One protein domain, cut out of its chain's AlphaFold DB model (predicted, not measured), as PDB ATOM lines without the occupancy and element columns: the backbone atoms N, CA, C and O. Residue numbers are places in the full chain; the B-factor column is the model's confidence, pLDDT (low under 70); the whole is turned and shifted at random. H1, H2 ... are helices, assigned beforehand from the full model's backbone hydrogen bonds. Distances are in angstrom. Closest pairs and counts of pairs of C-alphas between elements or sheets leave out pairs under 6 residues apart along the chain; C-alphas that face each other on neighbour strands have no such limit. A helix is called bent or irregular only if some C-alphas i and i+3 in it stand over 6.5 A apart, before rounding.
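What this domain is: This is residues 3 to 127 of the 197 residues of the protein "HI0074 family nucleotidyltransferase substrate binding protein" of Schaedlerella arabinosiphila (UniProt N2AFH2). One long helix, H2, runs through the middle of an elongated body; H1 folds back beside it, and the hairpin of H4 and H5 is set steeply to it. The bent helix H6 crosses H2 with its arm H6a and runs on with H6b towards H1, while little H3 packs on residues 47 to 51 of H2. The 125 printed residues hold six named helices, H1 to H6, and no named strand, so the class is all helix. The whole is compact, radius of gyration of the C-alphas 14.6 A, spanning 45 by 28 by 20 A.

How they stand to each other: H1, residues 3 to 17, and H2, residues 25 to 52, the hub, form a hairpin; their closest C-alphas, Leu 7 and Leu 41, are 5.6 A apart. H3, residues 57 to 61, is only just irregular, C-alphas 58 and 61 being 6.6 A apart. H4, residues 64 to 73, touches H2 at a steep tilt of 59 degrees, closest C-alphas Trp 43 and Pro 64 at 6.1 A. H5, residues 80 to 95, forms a hairpin with H4, closest C-alphas Tyr 72 and Glu 80 at 6.0 A. H6, residues 99 to 125, one helix by its hydrogen bonds, is bent, with C-alphas 111 and 114 7.1 A apart; its arms are H6a, 99 to 111, and H6b, 114 to 125. H6a touches H2, closest C-alphas Thr 32 and Met 106 at 6.3 A. H1, H2 and H6b make a bundle, three helices side by side. Every O i to N i+4 pair is within hydrogen-bond range in H1, H2, H4, H6a and H6b; H5 has 10 of 12, H3 0 of 1, with 1 of 2 O i to N i+3 pairs.

Where its parts are: H1 begins at C-alpha 3 (55.920, 27.993, 5.012); H2 is 40.1 A long, H5 24.7 A; H6b ends at C-alpha 125 (55.161, 39.616, 9.765).

The domain as a whole: The printed part has no cut and no long link. Residues 93 to 99 are under pLDDT 70.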
ATOM      1  N   LYS A   3      57.116  27.740   5.845       91.75
ATOM      2  CA  LYS A   3      55.920  27.993   5.012       91.75
ATOM      3  C   LYS A   3      55.637  29.478   4.819       91.75
ATOM      4  O   LYS A   3      55.305  29.881   3.711       91.75
ATOM      5  N   TYR A   4      55.826  30.285   5.863       94.62
ATOM      6  CA  TYR A   4      55.650  31.733   5.779       94.62
ATOM      7  C   TYR A   4      56.636  32.369   4.788       94.62
ATOM      8  O   TYR A   4      56.259  33.203   3.967       94.62
ATOM      9  N   GLU A   5      57.893  31.921   4.786       92.94
ATOM     10  CA  GLU A   5      58.872  32.378   3.796       92.94
ATOM     11  C   GLU A   5      58.518  31.921   2.371       92.94
ATOM     12  O   GLU A   5      58.633  32.698   1.425       92.94
ATOM     13  N   GLN A   6      58.025  30.690   2.198       93.38
ATOM     14  CA  GLN A   6      57.529  30.204   0.902       93.38
ATOM     15  C   GLN A   6      56.321  31.010   0.399       93.38
ATOM     16  O   GLN A   6      56.261  31.325  -0.790       93.38
ATOM     17  N   LEU A   7      55.395  31.366   1.295       96.31
ATOM     18  CA  LEU A   7      54.236  32.209   1.006       96.31
ATOM     19  C   LEU A   7      54.677  33.583   0.486       96.31
ATOM     20  O   LEU A   7      54.262  33.988  -0.598       96.31
ATOM     21  N   LYS A   8      55.574  34.267   1.213       95.50
ATOM     22  CA  LYS A   8      56.123  35.572   0.804       95.50
ATOM     23  C   LYS A   8      56.821  35.512  -0.550       95.50
ATOM     24  O   LYS A   8      56.607  36.383  -1.389       95.50
ATOM     25  N   ARG A   9      57.648  34.484  -0.767       93.81
ATOM     26  CA  ARG A   9      58.377  34.289  -2.028       93.81
ATOM     27  C   ARG A   9      57.420  34.151  -3.203       93.81
ATOM     28  O   ARG A   9      57.579  34.867  -4.183       93.81
ATOM     29  N   LEU A  10      56.412  33.287  -3.086       96.12
ATOM     30  CA  LEU A  10      55.430  33.095  -4.148       96.12
ATOM     31  C   LEU A  10      54.584  34.348  -4.395       96.12
ATOM     32  O   LEU A  10      54.369  34.709  -5.547       96.12
ATOM     33  N   TYR A  11      54.163  35.041  -3.336       97.62
ATOM     34  CA  TYR A  11      53.463  36.318  -3.472       97.62
ATOM     35  C   TYR A  11      54.302  37.331  -4.270       97.62
ATOM     36  O   TYR A  11      53.806  37.956  -5.208       97.62
ATOM     37  N   GLY A  12      55.597  37.438  -3.950       95.81
ATOM     38  CA  GLY A  12      56.552  38.264  -4.689       95.81
ATOM     39  C   GLY A  12      56.722  37.836  -6.149       95.81
ATOM     40  O   GLY A  12      56.767  38.684  -7.034       95.81
ATOM     41  N   THR A  13      56.771  36.530  -6.428       95.00
ATOM     42  CA  THR A  13      56.829  36.006  -7.802       95.00
ATOM     43  C   THR A  13      55.591  36.405  -8.602       95.00
ATOM     44  O   THR A  13      55.744  37.001  -9.665       95.00
ATOM     45  N   ILE A  14      54.386  36.140  -8.081       96.94
ATOM     46  CA  ILE A  14      53.120  36.463  -8.758       96.94
ATOM     47  C   ILE A  14      53.037  37.959  -9.042       96.94
ATOM     48  O   ILE A  14      52.822  38.354 -10.182       96.94
ATOM     49  N   THR A  15      53.266  38.802  -8.034       96.50
ATOM     50  CA  THR A  15      53.227  40.265  -8.209       96.50
ATOM     51  C   THR A  15      54.289  40.784  -9.180       96.50
ATOM     52  O   THR A  15      54.060  41.796  -9.834       96.50
ATOM     53  N   GLY A  16      55.422  40.089  -9.317       94.88
ATOM     54  CA  GLY A  16      56.492  40.454 -10.244       94.88
ATOM     55  C   GLY A  16      56.191  40.164 -11.716       94.88
ATOM     56  O   GLY A  16      56.669  40.903 -12.575       94.88
ATOM     57  N   TYR A  17      55.418  39.115 -12.029       94.62
ATOM     58  CA  TYR A  17      55.060  38.783 -13.418       94.62
ATOM     59  C   TYR A  17      53.623  39.147 -13.797       94.62
ATOM     60  O   TYR A  17      53.307  39.149 -14.988       94.62
ATOM     61  N   MET A  18      52.752  39.424 -12.825       93.00
ATOM     62  CA  MET A  18      51.347  39.736 -13.067       93.00
ATOM     63  C   MET A  18      51.210  40.958 -13.976       93.00
ATOM     64  O   MET A  18      51.658  42.056 -13.647       93.00
ATOM     65  N   LYS A  19      50.545  40.767 -15.117       91.50
ATOM     66  CA  LYS A  19      50.238  41.831 -16.075       91.50
ATOM     67  C   LYS A  19      48.726  42.008 -16.177       91.50
ATOM     68  O   LYS A  19      48.054  41.115 -16.699       91.50
ATOM     69  N   PRO A  20      48.175  43.137 -15.699       82.62
ATOM     70  CA  PRO A  20      46.777  43.465 -15.934       82.62
ATOM     71  C   PRO A  20      46.467  43.441 -17.438       82.62
ATOM     72  O   PRO A  20      47.268  43.919 -18.241       82.62
ATOM     73  N   TYR A  21      45.305  42.898 -17.805       86.69
ATOM     74  CA  TYR A  21      44.801  42.797 -19.187       86.69
ATOM     75  C   TYR A  21      45.537  41.828 -20.136       86.69
ATOM     76  O   TYR A  21      45.200  41.776 -21.320       86.69
ATOM     77  N   ASP A  22      46.492  41.030 -19.650       91.88
ATOM     78  CA  ASP A  22      47.026  39.890 -20.406       91.88
ATOM     79  C   ASP A  22      46.126  38.662 -20.192       91.88
ATOM     80  O   ASP A  22      46.170  38.006 -19.154       91.88
ATOM     81  N   PHE A  23      45.276  38.379 -21.180       90.12
ATOM     82  CA  PHE A  23      44.352  37.237 -21.184       90.12
ATOM     83  C   PHE A  23      44.862  36.075 -22.046       90.12
ATOM     84  O   PHE A  23      44.066  35.295 -22.570       90.12
ATOM     85  N   SER A  24      46.177  35.978 -22.260       91.94
ATOM     86  CA  SER A  24      46.757  34.813 -22.927       91.94
ATOM     87  C   SER A  24      46.533  33.545 -22.098       91.94
ATOM     88  O   SER A  24      46.557  33.587 -20.867       91.94
ATOM     89  N   ASP A  25      46.379  32.395 -22.761       89.31
ATOM     90  CA  ASP A  25      46.223  31.104 -22.073       89.31
ATOM     91  C   ASP A  25      47.390  30.831 -21.107       89.31
ATOM     92  O   ASP A  25      47.197  30.268 -20.030       89.31
ATOM     93  N   THR A  26      48.602  31.284 -21.455       91.88
ATOM     94  CA  THR A  26      49.787  31.204 -20.590       91.88
ATOM     95  C   THR A  26      49.631  32.037 -19.321       91.88
ATOM     96  O   THR A  26      49.920  31.533 -18.237       91.88
ATOM     97  N   MET A  27      49.170  33.287 -19.432       93.69
ATOM     98  CA  MET A  27      48.968  34.153 -18.272       93.69
ATOM     99  C   MET A  27      47.831  33.639 -17.387       93.69
ATOM    100  O   MET A  27      48.010  33.533 -16.175       93.69
ATOM    101  N   ILE A  28      46.696  33.262 -17.985       91.38
ATOM    102  CA  ILE A  28      45.542  32.716 -17.261       91.38
ATOM    103  C   ILE A  28      45.958  31.447 -16.513       91.38
ATOM    104  O   ILE A  28      45.817  31.388 -15.296       91.38
ATOM    105  N   SER A  29      46.523  30.459 -17.217       90.38
ATOM    106  CA  SER A  29      46.914  29.182 -16.612       90.38
ATOM    107  C   SER A  29      48.020  29.335 -15.572       90.38
ATOM    108  O   SER A  29      48.012  28.612 -14.577       90.38
ATOM    109  N   GLY A  30      48.990  30.223 -15.805       93.44
ATOM    110  CA  GLY A  30      50.080  30.469 -14.867       93.44
ATOM    111  C   GLY A  30      49.575  31.128 -13.588       93.44
ATOM    112  O   GLY A  30      49.833  30.627 -12.495       93.44
ATOM    113  N   LEU A  31      48.801  32.207 -13.727       94.88
ATOM    114  CA  LEU A  31      48.308  32.974 -12.591       94.88
ATOM    115  C   LEU A  31      47.317  32.180 -11.737       94.88
ATOM    116  O   LEU A  31      47.446  32.207 -10.515       94.88
ATOM    117  N   THR A  32      46.357  31.464 -12.334       92.75
ATOM    118  CA  THR A  32      45.398  30.667 -11.547       92.75
ATOM    119  C   THR A  32      46.104  29.539 -10.795       92.75
ATOM    120  O   THR A  32      45.886  29.380  -9.596       92.75
ATOM    121  N   ALA A  33      47.032  28.821 -11.442       93.69
ATOM    122  CA  ALA A  33      47.789  27.742 -10.805       93.69
ATOM    123  C   ALA A  33      48.705  28.239  -9.670       93.69
ATOM    124  O   ALA A  33      48.757  27.634  -8.593       93.69
ATOM    125  N   ASP A  34      49.427  29.341  -9.884       96.38
ATOM    126  CA  ASP A  34      50.279  29.923  -8.846       96.38
ATOM    127  C   ASP A  34      49.460  30.509  -7.698       96.38
ATOM    128  O   ASP A  34      49.841  30.348  -6.536       96.38
ATOM    129  N   PHE A  35      48.328  31.149  -7.989       96.94
ATOM    130  CA  PHE A  35      47.438  31.659  -6.954       96.94
ATOM    131  C   PHE A  35      46.827  30.522  -6.118       96.94
ATOM    132  O   PHE A  35      46.787  30.612  -4.891       96.94
ATOM    133  N   ASP A  36      46.447  29.408  -6.735       95.94
ATOM    134  CA  ASP A  36      45.985  28.214  -6.027       95.94
ATOM    135  C   ASP A  36      47.027  27.685  -5.039       95.94
ATOM    136  O   ASP A  36      46.722  27.367  -3.882       95.94
ATOM    137  N   ARG A  37      48.291  27.652  -5.473       97.00
ATOM    138  CA  ARG A  37      49.429  27.309  -4.617       97.00
ATOM    139  C   ARG A  37      49.664  28.355  -3.525       97.00
ATOM    140  O   ARG A  37      50.029  27.989  -2.405       97.00
ATOM    141  N   LEU A  38      49.460  29.636  -3.824       98.12
ATOM    142  CA  LEU A  38      49.574  30.740  -2.872       98.12
ATOM    143  C   LEU A  38      48.528  30.630  -1.768       98.12
ATOM    144  O   LEU A  38      48.881  30.669  -0.591       98.12
ATOM    145  N   PHE A  39      47.268  30.410  -2.126       97.88
ATOM    146  CA  PHE A  39      46.202  30.174  -1.165       97.88
ATOM    147  C   PHE A  39      46.474  28.920  -0.320       97.88
ATOM    148  O   PHE A  39      46.298  28.944   0.901       97.88
ATOM    149  N   GLU A  40      46.955  27.838  -0.942       97.62
ATOM    150  CA  GLU A  40      47.337  26.608  -0.245       97.62
ATOM    151  C   GLU A  40      48.423  26.853   0.816       97.62
ATOM    152  O   GLU A  40      48.346  26.341   1.938       97.62
ATOM    153  N   LEU A  41      49.430  27.664   0.482       97.81
ATOM    154  CA  LEU A  41      50.453  28.104   1.429       97.81
ATOM    155  C   LEU A  41      49.866  28.996   2.526       97.81
ATOM    156  O   LEU A  41      50.239  28.818   3.687       97.81
ATOM    157  N   SER A  42      48.939  29.900   2.204       97.81
ATOM    158  CA  SER A  42      48.308  30.805   3.173       97.81
ATOM    159  C   SER A  42      47.583  30.058   4.285       97.81
ATOM    160  O   SER A  42      47.917  30.239   5.459       97.81
ATOM    161  N   TRP A  43      46.640  29.168   3.952       97.75
ATOM    162  CA  TRP A  43      45.891  28.456   4.993       97.75
ATOM    163  C   TRP A  43      46.782  27.461   5.748       97.75
ATOM    164  O   TRP A  43      46.631  27.294   6.956       97.75
ATOM    165  N   LYS A  44      47.775  26.844   5.095       97.56
ATOM    166  CA  LYS A  44      48.744  25.981   5.794       97.56
ATOM    167  C   LYS A  44      49.661  26.764   6.732       97.56
ATOM    168  O   LYS A  44      50.048  26.217   7.759       97.56
ATOM    169  N   THR A  45      50.005  28.005   6.393       97.12
ATOM    170  CA  THR A  45      50.786  28.895   7.265       97.12
ATOM    171  C   THR A  45      49.959  29.300   8.482       97.12
ATOM    172  O   THR A  45      50.434  29.153   9.600       97.12
ATOM    173  N   LEU A  46      48.697  29.701   8.282       97.50
ATOM    174  CA  LEU A  46      47.754  29.960   9.376       97.50
ATOM    175  C   LEU A  46      47.603  28.744  10.293       97.50
ATOM    176  O   LEU A  46      47.685  28.873  11.509       97.50
ATOM    177  N   LYS A  47      47.424  27.555   9.714       97.44
ATOM    178  CA  LYS A  47      47.324  26.300  10.463       97.44
ATOM    179  C   LYS A  47      48.563  26.030  11.313       97.44
ATOM    180  O   LYS A  47      48.424  25.692  12.483       97.44
ATOM    181  N   GLU A  48      49.752  26.164  10.728       95.81
ATOM    182  CA  GLU A  48      51.020  25.947  11.433       95.81
ATOM    183  C   GLU A  48      51.205  26.958  12.568       95.81
ATOM    184  O   GLU A  48      51.506  26.549  13.687       95.81
ATOM    185  N   TYR A  49      50.931  28.239  12.306       95.50
ATOM    186  CA  TYR A  49      51.001  29.308  13.299       95.50
ATOM    187  C   TYR A  49      50.021  29.092  14.460       95.50
ATOM    188  O   TYR A  49      50.411  29.075  15.625       95.50
ATOM    189  N   MET A  50      48.743  28.840  14.163       96.00
ATOM    190  CA  MET A  50      47.739  28.587  15.201       96.00
ATOM    191  C   MET A  50      48.079  27.350  16.036       96.00
ATOM    192  O   MET A  50      47.927  27.364  17.256       96.00
ATOM    193  N   GLN A  51      48.556  26.276  15.401       95.25
ATOM    194  CA  GLN A  51      48.893  25.041  16.101       95.25
ATOM    195  C   GLN A  51      50.130  25.196  16.997       95.25
ATOM    196  O   GLN A  51      50.113  24.716  18.128       95.25
ATOM    197  N   ASN A  52      51.204  25.796  16.482       92.50
ATOM    198  CA  ASN A  52      52.517  25.744  17.125       92.50
ATOM    199  C   ASN A  52      52.804  26.975  17.990       92.50
ATOM    200  O   ASN A  52      53.408  26.833  19.049       92.50
ATOM    201  N   ASP A  53      52.373  28.157  17.553       90.81
ATOM    202  CA  ASP A  53      52.665  29.422  18.227       90.81
ATOM    203  C   ASP A  53      51.520  29.827  19.167       90.81
ATOM    204  O   ASP A  53      51.770  30.277  20.284       90.81
ATOM    205  N   LEU A  54      50.261  29.605  18.761       93.06
ATOM    206  CA  LEU A  54      49.079  29.882  19.597       93.06
ATOM    207  C   LEU A  54      48.571  28.661  20.386       93.06
ATOM    208  O   LEU A  54      47.616  28.780  21.151       93.06
ATOM    209  N   MET A  55      49.192  27.488  20.215       94.50
ATOM    210  CA  MET A  55      48.838  26.233  20.903       94.50
ATOM    211  C   MET A  55      47.368  25.798  20.715       94.50
ATOM    212  O   MET A  55      46.782  25.116  21.559       94.50
ATOM    213  N   MET A  56      46.755  26.163  19.586       95.06
ATOM    214  CA  MET A  56      45.359  25.857  19.278       95.06
ATOM    215  C   MET A  56      45.221  24.453  18.685       95.06
ATOM    216  O   MET A  56      45.428  24.228  17.489       95.06
ATOM    217  N   LEU A  57      44.811  23.488  19.511       91.88
ATOM    218  CA  LEU A  57      44.667  22.088  19.092       91.88
ATOM    219  C   LEU A  57      43.647  21.887  17.958       91.88
ATOM    220  O   LEU A  57      43.845  21.007  17.121       91.88
ATOM    221  N   GLU A  58      42.609  22.728  17.891       92.06
ATOM    222  CA  GLU A  58      41.594  22.720  16.823       92.06
ATOM    223  C   GLU A  58      42.218  22.891  15.425       92.06
ATOM    224  O   GLU A  58      41.742  22.309  14.448       92.06
ATOM    225  N   ALA A  59      43.335  23.620  15.316       93.75
ATOM    226  CA  ALA A  59      44.016  23.838  14.045       93.75
ATOM    227  C   ALA A  59      44.691  22.563  13.509       93.75
ATOM    228  O   ALA A  59      44.786  22.373  12.296       93.75
ATOM    229  N   LYS A  60      45.125  21.640  14.380       91.38
ATOM    230  CA  LYS A  60      45.948  20.477  13.998       91.38
ATOM    231  C   LYS A  60      45.301  19.614  12.912       91.38
ATOM    232  O   LYS A  60      45.962  19.206  11.953       91.38
ATOM    233  N   THR A  61      44.000  19.367  13.013       91.94
ATOM    234  CA  THR A  61      43.246  18.536  12.059       91.94
ATOM    235  C   THR A  61      42.334  19.340  11.140       91.94
ATOM    236  O   THR A  61      41.732  18.747  10.253       91.94
ATOM    237  N   GLY A  62      42.288  20.669  11.284       94.06
ATOM    238  CA  GLY A  62      41.411  21.522  10.486       94.06
ATOM    239  C   GLY A  62      41.680  21.414   8.981       94.06
ATOM    240  O   GLY A  62      42.839  21.462   8.537       94.06
ATOM    241  N   SER A  63      40.599  21.266   8.220       95.69
ATOM    242  CA  SER A  63      40.513  21.442   6.766       95.69
ATOM    243  C   SER A  63      40.722  22.912   6.370       95.69
ATOM    244  O   SER A  63      40.605  23.789   7.226       95.69
ATOM    245  N   PRO A  64      40.968  23.239   5.083       96.38
ATOM    246  CA  PRO A  64      41.147  24.629   4.653       96.38
ATOM    247  C   PRO A  64      40.006  25.544   5.116       96.38
ATOM    248  O   PRO A  64      40.246  26.607   5.679       96.38
ATOM    249  N   ARG A  65      38.754  25.093   4.964       96.88
ATOM    250  CA  ARG A  65      37.570  25.846   5.391       96.88
ATOM    251  C   ARG A  65      37.549  26.076   6.901       96.88
ATOM    252  O   ARG A  65      37.264  27.188   7.331       96.88
ATOM    253  N   GLU A  66      37.834  25.050   7.700       97.56
ATOM    254  CA  GLU A  66      37.858  25.166   9.166       97.56
ATOM    255  C   GLU A  66      38.975  26.096   9.640       97.56
ATOM    256  O   GLU A  66      38.744  26.916  10.521       97.56
ATOM    257  N   ILE A  67      40.150  26.030   9.011       98.19
ATOM    258  CA  ILE A  67      41.285  26.905   9.318       98.19
ATOM    259  C   ILE A  67      40.972  28.367   9.007       98.19
ATOM    260  O   ILE A  67      41.289  29.228   9.820       98.19
ATOM    261  N   ILE A  68      40.329  28.657   7.875       98.00
ATOM    262  CA  ILE A  68      39.905  30.022   7.536       98.00
ATOM    263  C   ILE A  68      38.887  30.548   8.553       98.00
ATOM    264  O   ILE A  68      39.064  31.644   9.077       98.00
ATOM    265  N   LYS A  69      37.865  29.752   8.888       97.56
ATOM    266  CA  LYS A  69      36.866  30.134   9.899       97.56
ATOM    267  C   LYS A  69      37.499  30.413  11.259       97.56
ATOM    268  O   LYS A  69      37.156  31.387  11.925       97.56
ATOM    269  N   LEU A  70      38.429  29.551  11.662       97.25
ATOM    270  CA  LEU A  70      39.178  29.695  12.902       97.25
ATOM    271  C   LEU A  70      40.016  30.978  12.887       97.25
ATOM    272  O   LEU A  70      39.901  31.792  13.794       97.25
ATOM    273  N   ALA A  71      40.784  31.202  11.822       97.19
ATOM    274  CA  ALA A  71      41.609  32.393  11.661       97.19
ATOM    275  C   ALA A  71      40.782  33.686  11.690       97.19
ATOM    276  O   ALA A  71      41.224  34.672  12.273       97.19
ATOM    277  N   TYR A  72      39.582  33.689  11.102       97.56
ATOM    278  CA  TYR A  72      38.674  34.834  11.170       97.56
ATOM    279  C   TYR A  72      38.160  35.072  12.594       97.56
ATOM    280  O   TYR A  72      38.231  36.191  13.099       97.56
ATOM    281  N   ARG A  73      37.715  34.012  13.284       96.56
ATOM    282  CA  ARG A  73      37.260  34.083  14.684       96.56
ATOM    283  C   ARG A  73      38.337  34.654  15.608       96.56
ATOM    284  O   ARG A  73      38.033  35.501  16.445       96.56
ATOM    285  N   GLU A  74      39.583  34.232  15.412       94.88
ATOM    286  CA  GLU A  74      40.747  34.714  16.162       94.88
ATOM    287  C   GLU A  74      41.327  36.037  15.618       94.88
ATOM    288  O   GLU A  74      42.376  36.487  16.076       94.88
ATOM    289  N   LYS A  75      40.662  36.685  14.648       94.25
ATOM    290  CA  LYS A  75      41.061  37.972  14.041       94.25
ATOM    291  C   LYS A  75      42.444  37.961  13.373       94.25
ATOM    292  O   LYS A  75      43.071  39.005  13.175       94.25
ATOM    293  N   LEU A  76      42.918  36.789  12.960       94.19
ATOM    294  CA  LEU A  76      44.128  36.634  12.148       94.19
ATOM    295  C   LEU A  76      43.887  37.052  10.686       94.19
ATOM    296  O   LEU A  76      44.839  37.332   9.965       94.19
ATOM    297  N   ILE A  77      42.622  37.117  10.259       96.38
ATOM    298  CA  ILE A  77      42.159  37.635   8.963       96.38
ATOM    299  C   ILE A  77      40.863  38.439   9.164       96.38
ATOM    300  O   ILE A  77      40.153  38.197  10.138       96.38
ATOM    301  N   ASP A  78      40.544  39.359   8.246       90.12
ATOM    302  CA  ASP A  78      39.424  40.308   8.421       90.12
ATOM    303  C   ASP A  78      38.174  40.011   7.572       90.12
ATOM    304  O   ASP A  78      37.072  40.321   8.005       90.12
ATOM    305  N   ASP A  79      38.310  39.407   6.386       92.12
ATOM    306  CA  ASP A  79      37.209  39.262   5.415       92.12
ATOM    307  C   ASP A  79      36.895  37.785   5.116       92.12
ATOM    308  O   ASP A  79      37.258  37.264   4.058       92.12
ATOM    309  N   GLU A  80      36.227  37.080   6.040       95.00
ATOM    310  CA  GLU A  80      35.906  35.645   5.888       95.00
ATOM    311  C   GLU A  80      35.239  35.329   4.542       95.00
ATOM    312  O   GLU A  80      35.598  34.349   3.889       95.00
ATOM    313  N   GLU A  81      34.298  36.167   4.103       95.94
ATOM    314  CA  GLU A  81      33.550  35.946   2.865       95.94
ATOM    315  C   GLU A  81      34.458  35.875   1.635       95.94
ATOM    316  O   GLU A  81      34.245  35.017   0.775       95.94
ATOM    317  N   VAL A  82      35.509  36.700   1.578       97.06
ATOM    318  CA  VAL A  82      36.484  36.689   0.479       97.06
ATOM    319  C   VAL A  82      37.289  35.391   0.503       97.06
ATOM    320  O   VAL A  82      37.418  34.725  -0.525       97.06
ATOM    321  N   TRP A  83      37.762  34.965   1.677       97.62
ATOM    322  CA  TRP A  83      38.516  33.713   1.823       97.62
ATOM    323  C   TRP A  83      37.680  32.468   1.512       97.62
ATOM    324  O   TRP A  83      38.160  31.524   0.878       97.62
ATOM    325  N   ILE A  84      36.414  32.458   1.929       96.12
ATOM    326  CA  ILE A  84      35.460  31.409   1.567       96.12
ATOM    327  C   ILE A  84      35.124  31.471   0.071       96.12
ATOM    328  O   ILE A  84      34.909  30.420  -0.533       96.12
ATOM    329  N   GLY A  85      35.103  32.662  -0.531       95.69
ATOM    330  CA  GLY A  85      34.979  32.868  -1.974       95.69
ATOM    331  C   GLY A  85      36.089  32.166  -2.753       95.69
ATOM    332  O   GLY A  85      35.782  31.373  -3.638       95.69
ATOM    333  N   ILE A  86      37.347  32.333  -2.328       95.56
ATOM    334  CA  ILE A  86      38.494  31.633  -2.930       95.56
ATOM    335  C   ILE A  86      38.277  30.111  -2.919       95.56
ATOM    336  O   ILE A  86      38.477  29.447  -3.929       95.56
ATOM    337  N   LEU A  87      37.819  29.535  -1.800       92.69
ATOM    338  CA  LEU A  87      37.545  28.091  -1.727       92.69
ATOM    339  C   LEU A  87      36.465  27.623  -2.708       92.69
ATOM    340  O   LEU A  87      36.529  26.487  -3.170       92.69
ATOM    341  N   LYS A  88      35.453  28.453  -2.976       90.69
ATOM    342  CA  LYS A  88      34.391  28.117  -3.933       90.69
ATOM    343  C   LYS A  88      34.937  28.132  -5.355       90.69
ATOM    344  O   LYS A  88      34.804  27.130  -6.043       90.69
ATOM    345  N   ASP A  89      35.630  29.205  -5.723       89.88
ATOM    346  CA  ASP A  89      36.210  29.359  -7.057       89.88
ATOM    347  C   ASP A  89      37.155  28.214  -7.419       89.88
ATOM    348  O   ASP A  89      37.045  27.643  -8.498       89.88
ATOM    349  N   ARG A  90      38.014  27.802  -6.481       83.25
ATOM    350  CA  ARG A  90      38.938  26.673  -6.674       83.25
ATOM    351  C   ARG A  90      38.239  25.337  -6.906       83.25
ATOM    352  O   ARG A  90      38.740  24.491  -7.641       83.25
ATOM    353  N   ASN A  91      37.105  25.116  -6.241       74.88
ATOM    354  CA  ASN A  91      36.332  23.886  -6.409       74.88
ATOM    355  C   ASN A  91      35.563  23.885  -7.738       74.88
ATOM    356  O   ASN A  91      35.402  22.821  -8.336       74.88
ATOM    357  N   ASP A  92      35.134  25.056  -8.206       70.44
ATOM    358  CA  ASP A  92      34.478  25.226  -9.505       70.44
ATOM    359  C   ASP A  92      35.490  25.133 -10.672       70.44
ATOM    360  O   ASP A  92      35.151  24.660 -11.762       70.44
ATOM    361  N   ASP A  93      36.761  25.470 -10.430       58.09
ATOM    362  CA  ASP A  93      37.867  25.394 -11.400       58.09
ATOM    363  C   ASP A  93      38.241  23.958 -11.823       58.09
ATOM    364  O   ASP A  93      38.792  23.748 -12.907       58.09
ATOM    365  N   ALA A  94      37.862  22.935 -11.045       48.94
ATOM    366  CA  ALA A  94      38.109  21.526 -11.375       48.94
ATOM    367  C   ALA A  94      37.364  21.033 -12.641       48.94
ATOM    368  O   ALA A  94      37.584  19.905 -13.095       48.94
ATOM    369  N   HIS A  95      36.489  21.857 -13.232       49.34
ATOM    370  CA  HIS A  95      35.615  21.478 -14.345       49.34
ATOM    371  C   HIS A  95      35.805  22.261 -15.658       49.34
ATOM    372  O   HIS A  95      34.999  22.084 -16.582       49.34
ATOM    373  N   HIS A  96      36.832  23.106 -15.819       50.28
ATOM    374  CA  HIS A  96      36.796  24.107 -16.895       50.28
ATOM    375  C   HIS A  96      37.955  24.102 -17.900       50.28
ATOM    376  O   HIS A  96      38.854  24.927 -17.871       50.28
ATOM    377  N   TYR A  97      37.741  23.331 -18.973       49.19
ATOM    378  CA  TYR A  97      38.140  23.672 -20.353       49.19
ATOM    379  C   TYR A  97      37.374  24.899 -20.925       49.19
ATOM    380  O   TYR A  97      37.296  25.091 -22.137       49.19
ATOM    381  N   LYS A  98      36.730  25.719 -20.079       59.16
ATOM    382  CA  LYS A  98      35.933  26.883 -20.494       59.16
ATOM    383  C   LYS A  98      36.698  28.161 -20.162       59.16
ATOM    384  O   LYS A  98      36.591  28.659 -19.044       59.16
ATOM    385  N   ASN A  99      37.401  28.711 -21.152       69.31
ATOM    386  CA  ASN A  99      38.221  29.928 -21.044       69.31
ATOM    387  C   ASN A  99      37.528  31.092 -20.302       69.31
ATOM    388  O   ASN A  99      38.188  31.855 -19.608       69.31
ATOM    389  N   SER A 100      36.196  31.211 -20.374       80.38
ATOM    390  CA  SER A 100      35.450  32.267 -19.678       80.38
ATOM    391  C   SER A 100      35.494  32.178 -18.147       80.38
ATOM    392  O   SER A 100      35.549  33.215 -17.495       80.38
ATOM    393  N   ALA A 101      35.461  30.979 -17.553       83.75
ATOM    394  CA  ALA A 101      35.473  30.828 -16.091       83.75
ATOM    395  C   ALA A 101      36.848  31.191 -15.513       83.75
ATOM    396  O   ALA A 101      36.929  31.976 -14.569       83.75
ATOM    397  N   ALA A 102      37.913  30.715 -16.163       85.44
ATOM    398  CA  ALA A 102      39.288  31.005 -15.777       85.44
ATOM    399  C   ALA A 102      39.620  32.504 -15.887       85.44
ATOM    400  O   ALA A 102      40.277  33.049 -15.007       85.44
ATOM    401  N   ILE A 103      39.103  33.205 -16.907       88.44
ATOM    402  CA  ILE A 103      39.245  34.671 -17.019       88.44
ATOM    403  C   ILE A 103      38.545  35.390 -15.857       88.44
ATOM    404  O   ILE A 103      39.098  36.333 -15.294       88.44
ATOM    405  N   LEU A 104      37.339  34.957 -15.473       90.25
ATOM    406  CA  LEU A 104      36.621  35.560 -14.345       90.25
ATOM    407  C   LEU A 104      37.324  35.292 -13.009       90.25
ATOM    408  O   LEU A 104      37.374  36.186 -12.164       90.25
ATOM    409  N   TYR A 105      37.878  34.092 -12.824       91.50
ATOM    410  CA  TYR A 105      38.688  33.772 -11.651       91.50
ATOM    411  C   TYR A 105      39.969  34.611 -11.621       91.50
ATOM    412  O   TYR A 105      40.258  35.237 -10.604       91.50
ATOM    413  N   MET A 106      40.663  34.741 -12.756       92.38
ATOM    414  CA  MET A 106      41.815  35.632 -12.906       92.38
ATOM    415  C   MET A 106      41.482  37.074 -12.496       92.38
ATOM    416  O   MET A 106      42.239  37.683 -11.743       92.38
ATOM    417  N   GLY A 107      40.333  37.598 -12.933       93.19
ATOM    418  CA  GLY A 107      39.856  38.921 -12.523       93.19
ATOM    419  C   GLY A 107      39.698  39.042 -11.005       93.19
ATOM    420  O   GLY A 107      40.216  39.978 -10.404       93.19
ATOM    421  N   ARG A 108      39.073  38.053 -10.349       95.69
ATOM    422  CA  ARG A 108      38.933  38.041  -8.879       95.69
ATOM    423  C   ARG A 108      40.271  37.912  -8.155       95.69
ATOM    424  O   ARG A 108      40.464  38.556  -7.122       95.69
ATOM    425  N   ILE A 109      41.211  37.143  -8.706       95.81
ATOM    426  CA  ILE A 109      42.580  37.058  -8.189       95.81
ATOM    427  C   ILE A 109      43.216  38.448  -8.163       95.81
ATOM    428  O   ILE A 109      43.681  38.882  -7.106       95.81
ATOM    429  N   MET A 110      43.208  39.138  -9.304       95.00
ATOM    430  CA  MET A 110      43.836  40.450  -9.465       95.00
ATOM    431  C   MET A 110      43.173  41.525  -8.594       95.00
ATOM    432  O   MET A 110      43.877  42.268  -7.913       95.00
ATOM    433  N   ASP A 111      41.840  41.574  -8.573       94.69
ATOM    434  CA  ASP A 111      41.101  42.694  -7.979       94.69
ATOM    435  C   ASP A 111      40.805  42.519  -6.482       94.69
ATOM    436  O   ASP A 111      40.591  43.504  -5.775       94.69
ATOM    437  N   GLN A 112      40.748  41.278  -5.983       95.50
ATOM    438  CA  GLN A 112      40.283  40.989  -4.620       95.50
ATOM    439  C   GLN A 112      41.230  40.076  -3.848       95.50
ATOM    440  O   GLN A 112      41.580  40.360  -2.698       95.50
ATOM    441  N   TYR A 113      41.641  38.955  -4.442       97.31
ATOM    442  CA  TYR A 113      42.265  37.900  -3.651       97.31
ATOM    443  C   TYR A 113      43.731  38.164  -3.328       97.31
ATOM    444  O   TYR A 113      44.183  37.841  -2.228       97.31
ATOM    445  N   MET A 114      44.471  38.808  -4.229       97.25
ATOM    446  CA  MET A 114      45.848  39.209  -3.939       97.25
ATOM    447  C   MET A 114      45.932  40.184  -2.757       97.25
ATOM    448  O   MET A 114      46.874  40.102  -1.967       97.25
ATOM    449  N   GLU A 115      44.934  41.053  -2.579       96.81
ATOM    450  CA  GLU A 115      44.905  42.014  -1.474       96.81
ATOM    451  C   GLU A 115      44.710  41.326  -0.114       96.81
ATOM    452  O   GLU A 115      45.440  41.613   0.835       96.81
ATOM    453  N   VAL A 116      43.796  40.354   0.003       97.44
ATOM    454  CA  VAL A 116      43.611  39.642   1.285       97.44
ATOM    455  C   VAL A 116      44.819  38.778   1.656       97.44
ATOM    456  O   VAL A 116      45.154  38.672   2.838       97.44
ATOM    457  N   ILE A 117      45.526  38.216   0.667       97.88
ATOM    458  CA  ILE A 117      46.782  37.488   0.907       97.88
ATOM    459  C   ILE A 117      47.874  38.453   1.381       97.88
ATOM    460  O   ILE A 117      48.607  38.129   2.318       97.88
ATOM    461  N   LYS A 118      47.962  39.649   0.785       97.62
ATOM    462  CA  LYS A 118      48.900  40.692   1.216       97.62
ATOM    463  C   LYS A 118      48.681  41.065   2.679       97.62
ATOM    464  O   LYS A 118      49.629  41.042   3.462       97.62
ATOM    465  N   LYS A 119      47.430  41.340   3.060       97.19
ATOM    466  CA  LYS A 119      47.053  41.663   4.445       97.19
ATOM    467  C   LYS A 119      47.447  40.552   5.419       97.19
ATOM    468  O   LYS A 119      47.985  40.849   6.483       97.19
ATOM    469  N   LEU A 120      47.237  39.284   5.050       96.69
ATOM    470  CA  LEU A 120      47.695  38.148   5.856       96.69
ATOM    471  C   LEU A 120      49.222  38.152   6.017       96.69
ATOM    472  O   LEU A 120      49.716  37.989   7.130       96.69
ATOM    473  N   ILE A 121      49.974  38.330   4.927       96.50
ATOM    474  CA  ILE A 121      51.444  38.358   4.965       96.50
ATOM    475  C   ILE A 121      51.948  39.469   5.886       96.50
ATOM    476  O   ILE A 121      52.846  39.215   6.696       96.50
ATOM    477  N   ASP A 122      51.375  40.666   5.761       95.06
ATOM    478  CA  ASP A 122      51.739  41.835   6.560       95.06
ATOM    479  C   ASP A 122      51.435  41.604   8.044       95.06
ATOM    480  O   ASP A 122      52.293  41.855   8.886       95.06
ATOM    481  N   ARG A 123      50.271  41.031   8.365       93.31
ATOM    482  CA  ARG A 123      49.889  40.709   9.745       93.31
ATOM    483  C   ARG A 123      50.785  39.635  10.361       93.31
ATOM    484  O   ARG A 123      51.300  39.811  11.459       93.31
ATOM    485  N   LEU A 124      51.051  38.550   9.634       93.12
ATOM    486  CA  LEU A 124      51.946  37.487  10.102       93.12
ATOM    487  C   LEU A 124      53.387  37.973  10.301       93.12
ATOM    488  O   LEU A 124      54.099  37.400  11.120       93.12
ATOM    489  N   LYS A 125      53.822  39.028   9.599       92.19
ATOM    490  CA  LYS A 125      55.161  39.616   9.765       92.19
ATOM    491  C   LYS A 125      55.391  40.144  11.181       92.19
ATOM    492  O   LYS A 125      56.527  40.148  11.646       92.19
ATOM    493  N   GLU A 126      54.333  40.601  11.844       88.81
ATOM    494  CA  GLU A 126      54.395  41.118  13.213       88.81
ATOM    495  C   GLU A 126      54.627  40.004  14.241       88.81
ATOM    496  O   GLU A 126      55.116  40.272  15.337       88.81
ATOM    497  N   TRP A 127      54.301  38.755  13.892       86.62
ATOM    498  CA  TRP A 127      54.286  37.626  14.825       86.62
ATOM    499  C   TRP A 127      55.304  36.538  14.493       86.62
ATOM    500  O   TRP A 127      55.782  35.848  15.389       86.62
TER     501      TRP A 127